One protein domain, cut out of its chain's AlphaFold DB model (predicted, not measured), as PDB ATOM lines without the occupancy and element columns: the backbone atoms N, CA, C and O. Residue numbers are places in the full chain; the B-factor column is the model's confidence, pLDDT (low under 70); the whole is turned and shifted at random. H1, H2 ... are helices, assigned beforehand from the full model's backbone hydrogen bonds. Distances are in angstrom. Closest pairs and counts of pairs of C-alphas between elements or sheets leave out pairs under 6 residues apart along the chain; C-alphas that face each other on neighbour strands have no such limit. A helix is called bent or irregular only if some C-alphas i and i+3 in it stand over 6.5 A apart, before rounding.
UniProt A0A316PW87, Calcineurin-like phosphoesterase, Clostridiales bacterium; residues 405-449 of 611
ATOM      1  N   ASP A 405     121.860 117.004 113.627       96.06
ATOM      2  CA  ASP A 405     120.791 117.171 114.614       96.06
ATOM      3  C   ASP A 405     120.010 115.875 114.839       96.06
ATOM      4  O   ASP A 405     119.807 115.449 115.976       96.06
ATOM      5  N   ALA A 406     119.643 115.190 113.750       95.62
ATOM      6  CA  ALA A 406     118.905 113.932 113.820       95.62
ATOM      7  C   ALA A 406     119.675 112.833 114.577       95.62
ATOM      8  O   ALA A 406     119.078 112.015 115.282       95.62
ATOM      9  N   GLN A 407     121.002 112.795 114.427       97.25
ATOM     10  CA  GLN A 407     121.846 111.803 115.094       97.25
ATOM     11  C   GLN A 407     122.221 112.242 116.509       97.25
ATOM     12  O   GLN A 407     122.256 111.396 117.400       97.25
ATOM     13  N   LEU A 408     122.436 113.539 116.743       95.69
ATOM     14  CA  LEU A 408     122.706 114.092 118.067       95.69
ATOM     15  C   LEU A 408     121.523 113.856 119.013       95.69
ATOM     16  O   LEU A 408     121.733 113.330 120.106       95.69
ATOM     17  N   GLU A 409     120.291 114.160 118.581       94.44
ATOM     18  CA  GLU A 409     119.070 113.937 119.372       94.44
ATOM     19  C   GLU A 409     118.987 112.480 119.839       94.44
ATOM     20  O   GLU A 409     118.811 112.194 121.024       94.44
ATOM     21  N   LYS A 410     119.211 111.541 118.917       95.31
ATOM     22  CA  LYS A 410     119.221 110.107 119.213       95.31
ATOM     23  C   LYS A 410     120.347 109.707 120.163       95.31
ATOM     24  O   LYS A 410     120.140 108.895 121.062       95.31
ATOM     25  N   ASP A 411     121.549 110.217 119.938       95.19
ATOM     26  CA  ASP A 411     122.755 109.838 120.672       95.19
ATOM     27  C   ASP A 411     122.777 110.376 122.111       95.19
ATOM     28  O   ASP A 411     123.371 109.746 122.994       95.19
ATOM     29  N   MET A 412     122.108 111.510 122.335       92.50
ATOM     30  CA  MET A 412     122.000 112.188 123.626       92.50
ATOM     31  C   MET A 412     120.723 111.875 124.411       92.50
ATOM     32  O   MET A 412     120.683 112.180 125.601       92.50
ATOM     33  N   ASP A 413     119.713 111.248 123.801       91.75
ATOM     34  CA  ASP A 413     118.445 110.917 124.464       91.75
ATOM     35  C   ASP A 413     118.653 110.127 125.768       91.75
ATOM     36  O   ASP A 413     119.068 108.964 125.762       91.75
ATOM     37  N   THR A 414     118.324 110.760 126.896       87.25
ATOM     38  CA  THR A 414     118.428 110.175 128.240       87.25
ATOM     39  C   THR A 414     117.302 109.191 128.546       87.25
ATOM     40  O   THR A 414     117.339 108.526 129.579       87.25
ATOM     41  N   GLN A 415     116.267 109.115 127.700       84.50
ATOM     42  CA  GLN A 415     115.046 108.336 127.927       84.50
ATOM     43  C   GLN A 415     114.374 108.637 129.285       84.50
ATOM     44  O   GLN A 415     113.639 107.807 129.826       84.50
ATOM     45  N   GLY A 416     114.620 109.831 129.842       79.56
ATOM     46  CA  GLY A 416     114.128 110.252 131.156       79.56
ATOM     47  C   GLY A 416     114.944 109.745 132.353       79.56
ATOM     48  O   GLY A 416     114.446 109.801 133.477       79.56
ATOM     49  N   ASP A 417     116.164 109.238 132.148       79.00
ATOM     50  CA  ASP A 417     117.075 108.850 133.229       79.00
ATOM     51  C   ASP A 417     117.841 110.060 133.789       79.00
ATOM     52  O   ASP A 417     118.874 110.483 133.263       79.00
ATOM     53  N   ASP A 418     117.366 110.582 134.922       72.50
ATOM     54  CA  ASP A 418     118.007 111.680 135.655       72.50
ATOM     55  C   ASP A 418     119.461 111.370 136.079       72.50
ATOM     56  O   ASP A 418     120.223 112.293 136.377       72.50
ATOM     57  N   ALA A 419     119.887 110.098 136.111       67.62
ATOM     58  CA  ALA A 419     121.273 109.741 136.422       67.62
ATOM     59  C   ALA A 419     122.267 110.147 135.317       67.62
ATOM     60  O   ALA A 419     123.473 110.183 135.572       67.62
ATOM     61  N   GLN A 420     121.778 110.478 134.116       70.88
ATOM     62  CA  GLN A 420     122.580 110.871 132.950       70.88
ATOM     63  C   GLN A 420     122.498 112.370 132.638       70.88
ATOM     64  O   GLN A 420     123.062 112.831 131.653       70.88
ATOM     65  N   ARG A 421     121.876 113.145 133.535       74.62
ATOM     66  CA  ARG A 421     121.591 114.585 133.419       74.62
ATOM     67  C   ARG A 421     122.798 115.500 133.154       74.62
ATOM     68  O   ARG A 421     122.613 116.684 132.964       74.62
ATOM     69  N   PHE A 422     124.036 115.014 133.232       87.56
ATOM     70  CA  PHE A 422     125.229 115.856 133.042       87.56
ATOM     71  C   PHE A 422     126.148 115.370 131.923       87.56
ATOM     72  O   PHE A 422     127.082 116.066 131.516       87.56
ATOM     73  N   THR A 423     125.969 114.133 131.473       90.31
ATOM     74  CA  THR A 423     126.752 113.539 130.394       90.31
ATOM     75  C   THR A 423     125.865 112.537 129.689       90.31
ATOM     76  O   THR A 423     125.426 111.566 130.305       90.31
ATOM     77  N   ALA A 424     125.646 112.780 128.404       90.50
ATOM     78  CA  ALA A 424     124.750 111.981 127.591       90.50
ATOM     79  C   ALA A 424     125.176 110.493 127.508       90.50
ATOM     80  O   ALA A 424     126.372 110.188 127.611       90.50
ATOM     81  N   PRO A 425     124.218 109.569 127.278       91.12
ATOM     82  CA  PRO A 425     124.448 108.119 127.243       91.12
ATOM     83  C   PRO A 425     125.417 107.653 126.159       91.12
ATOM     84  O   PRO A 425     126.156 106.688 126.362       91.12
ATOM     85  N   GLY A 426     125.372 108.284 124.982       93.81
ATOM     86  CA  GLY A 426     126.019 107.753 123.785       93.81
ATOM     87  C   GLY A 426     125.278 106.537 123.243       93.81
ATOM     88  O   GLY A 426     125.841 105.442 123.174       93.81
ATOM     89  N   ASN A 427     124.009 106.724 122.875       95.44
ATOM     90  CA  ASN A 427     123.155 105.640 122.383       95.44
ATOM     91  C   ASN A 427     123.678 105.026 121.071       95.44
ATOM     92  O   ASN A 427     123.487 103.829 120.842       95.44
ATOM     93  N   ILE A 428     124.383 105.801 120.239       96.81
ATOM     94  CA  ILE A 428     124.954 105.322 118.975       96.81
ATOM     95  C   ILE A 428     126.264 104.561 119.239       96.81
ATOM     96  O   ILE A 428     127.293 105.135 119.613       96.81
ATOM     97  N   GLN A 429     126.243 103.245 119.016       96.00
ATOM     98  CA  GLN A 429     127.385 102.367 119.285       96.00
ATOM     99  C   GLN A 429     128.404 102.367 118.143       96.00
ATOM    100  O   GLN A 429     128.062 102.483 116.969       96.00
ATOM    101  N   THR A 430     129.682 102.173 118.479       94.50
ATOM    102  CA  THR A 430     130.780 102.189 117.496       94.50
ATOM    103  C   THR A 430     130.703 101.085 116.441       94.50
ATOM    104  O   THR A 430     131.330 101.206 115.394       94.50
ATOM    105  N   ASP A 431     129.986  99.998 116.723       95.12
ATOM    106  CA  ASP A 431     129.774  98.847 115.841       95.12
ATOM    107  C   ASP A 431     128.394  98.851 115.163       95.12
ATOM    108  O   ASP A 431     127.963  97.828 114.629       95.12
ATOM    109  N   THR A 432     127.710 100.001 115.155       97.25
ATOM    110  CA  THR A 432     126.424 100.169 114.473       97.25
ATOM    111  C   THR A 432     126.477  99.777 112.994       97.25
ATOM    112  O   THR A 432     127.466 100.004 112.288       97.25
ATOM    113  N   ALA A 433     125.386  99.173 112.521       97.31
ATOM    114  CA  ALA A 433     125.173  98.828 111.118       97.31
ATOM    115  C   ALA A 433     124.340  99.881 110.365       97.31
ATOM    116  O   ALA A 433     124.162  99.745 109.153       97.31
ATOM    117  N   ASP A 434     123.818 100.891 111.068       98.19
ATOM    118  CA  ASP A 434     123.044 101.974 110.471       98.19
ATOM    119  C   ASP A 434     123.984 102.937 109.710       98.19
ATOM    120  O   ASP A 434     124.941 103.448 110.300       98.19
ATOM    121  N   PRO A 435     123.776 103.163 108.398       97.62
ATOM    122  CA  PRO A 435     124.667 104.004 107.600       97.62
ATOM    123  C   PRO A 435     124.744 105.464 108.062       97.62
ATOM    124  O   PRO A 435     125.814 106.070 107.951       97.62
ATOM    125  N   ASP A 436     123.649 106.023 108.577       97.50
ATOM    126  CA  ASP A 436     123.592 107.422 109.004       97.50
ATOM    127  C   ASP A 436     124.338 107.584 110.333       97.50
ATOM    128  O   ASP A 436     125.154 108.495 110.492       97.50
ATOM    129  N   GLU A 437     124.172 106.623 111.246       98.19
ATOM    130  CA  GLU A 437     124.955 106.556 112.483       98.19
ATOM    131  C   GLU A 437     126.460 106.381 112.208       98.19
ATOM    132  O   GLU A 437     127.297 107.036 112.834       98.19
ATOM    133  N   GLN A 438     126.834 105.527 111.247       98.12
ATOM    134  CA  GLN A 438     128.233 105.360 110.835       98.12
ATOM    135  C   GLN A 438     128.818 106.664 110.289       98.12
ATOM    136  O   GLN A 438     129.965 107.004 110.600       98.12
ATOM    137  N   LYS A 439     128.040 107.401 109.487       97.94
ATOM    138  CA  LYS A 439     128.447 108.693 108.928       97.94
ATOM    139  C   LYS A 439     128.639 109.736 110.033       97.94
ATOM    140  O   LYS A 439     129.675 110.399 110.044       97.94
ATOM    141  N   TYR A 440     127.724 109.808 111.000       98.00
ATOM    142  CA  TYR A 440     127.835 110.668 112.183       98.00
ATOM    143  C   TYR A 440     129.074 110.350 113.029       98.00
ATOM    144  O   TYR A 440     129.865 111.238 113.344       98.00
ATOM    145  N   LEU A 441     129.322 109.074 113.338       97.94
ATOM    146  CA  LEU A 441     130.522 108.670 114.077       97.94
ATOM    147  C   LEU A 441     131.813 108.977 113.306       97.94
ATOM    148  O   LEU A 441     132.823 109.350 113.908       97.94
ATOM    149  N   ALA A 442     131.806 108.824 111.980       97.88
ATOM    150  CA  ALA A 442     132.934 109.201 111.137       97.88
ATOM    151  C   ALA A 442     133.167 110.721 111.151       97.88
ATOM    152  O   ALA A 442     134.317 111.150 111.263       97.88
ATOM    153  N   TYR A 443     132.094 111.518 111.106       97.88
ATOM    154  CA  TYR A 443     132.149 112.970 111.254       97.88
ATOM    155  C   TYR A 443     132.763 113.363 112.604       97.88
ATOM    156  O   TYR A 443     133.805 114.024 112.612       97.88
ATOM    157  N   LEU A 444     132.217 112.863 113.720       97.06
ATOM    158  CA  LEU A 444     132.732 113.131 115.068       97.06
ATOM    159  C   LEU A 444     134.214 112.768 115.196       97.06
ATOM    160  O   LEU A 444     135.007 113.554 115.707       97.06
ATOM    161  N   ASN A 445     134.616 111.597 114.691       96.19
ATOM    162  CA  ASN A 445     136.017 111.177 114.701       96.19
ATOM    163  C   ASN A 445     136.919 112.122 113.895       96.19
ATOM    164  O   ASN A 445     138.067 112.349 114.280       96.19
ATOM    165  N   SER A 446     136.416 112.672 112.788       96.00
ATOM    166  CA  SER A 446     137.185 113.565 111.920       96.00
ATOM    167  C   SER A 446     137.469 114.932 112.548       96.00
ATOM    168  O   SER A 446     138.477 115.541 112.202       96.00
ATOM    169  N   ILE A 447     136.640 115.378 113.500       95.75
ATOM    170  CA  ILE A 447     136.781 116.667 114.201       95.75
ATOM    171  C   ILE A 447     137.459 116.546 115.576       95.75
ATOM    172  O   ILE A 447     137.532 117.512 116.333       95.75
ATOM    173  N   MET A 448     137.986 115.362 115.914       94.81
ATOM    174  CA  MET A 448     138.690 115.122 117.182       94.81
ATOM    175  C   MET A 448     140.027 115.863 117.290       94.81
ATOM    176  O   MET A 448     140.564 115.941 118.398       94.81
ATOM    177  N   ASP A 449     140.591 116.322 116.165       94.31
ATOM    178  CA  ASP A 449     141.839 117.095 116.077       94.31
ATOM    179  C   ASP A 449     142.993 116.506 116.919       94.31
ATOM    180  O   ASP A 449     143.762 117.209 117.573       94.31
TER     181      ASP A 449
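What this domain is: This is residues 405 to 449 of the 611 residues of the protein "Calcineurin-like phosphoesterase" of Clostridiales bacterium (UniProt A0A316PW87). A straight helix, H2, stands at one end of the model, with a shorter helix, H1, set nearly at a right angle to it, and between them the chain makes a long loop that swings out around residues 416 to 419 and folds back toward H2. The last turn of H2 and the end of the printed part, residues 443 to 449, stick out. The printed part has 45 residues with two named helices, H1 then H2, and no named strand; the class is all helix, though under half of the residues, 20 of 45, are in named elements. The whole is only just loose, close to compact, with a radius of gyration of the C-alphas of 11.3 A and spans of 30 by 25 by 19 A.

How they stand to each other: H2, residues 435 to 446, is the longest helix. H1, residues 405 to 412, and H2 only just touch, with 3 pairs of C-alphas within 8 A. H2 touches H1 with residues 436 to 440 alone. The closest C-alphas of the two are those of Gln 407 and Glu 437, 6.6 A apart. Their lines are about perpendicular, at 81 degrees, and their centres are 11.7 A apart. In H2 every O i to N i+4 pair is within hydrogen-bond range; in H1 it is 3 of 4.

Where its parts are: H2 runs 16.3 A from C-alpha 435 at (124.667, 104.004, 107.600) to C-alpha 446 at (137.185, 113.565, 111.920). H1 begins with C-alpha 405 at (120.791, 117.171, 114.614) and measures 10.4 A from first to last C-alpha. Neither helix is bent.

The domain as a whole: The two C-alphas farthest apart, those of Gly 416 and Asp 449, are 32.3 A apart. The link from H1 to H2, residues 413 to 434, is long. The printed part has no cut. Its mean pLDDT is 92.2, and residue 419 is under 70.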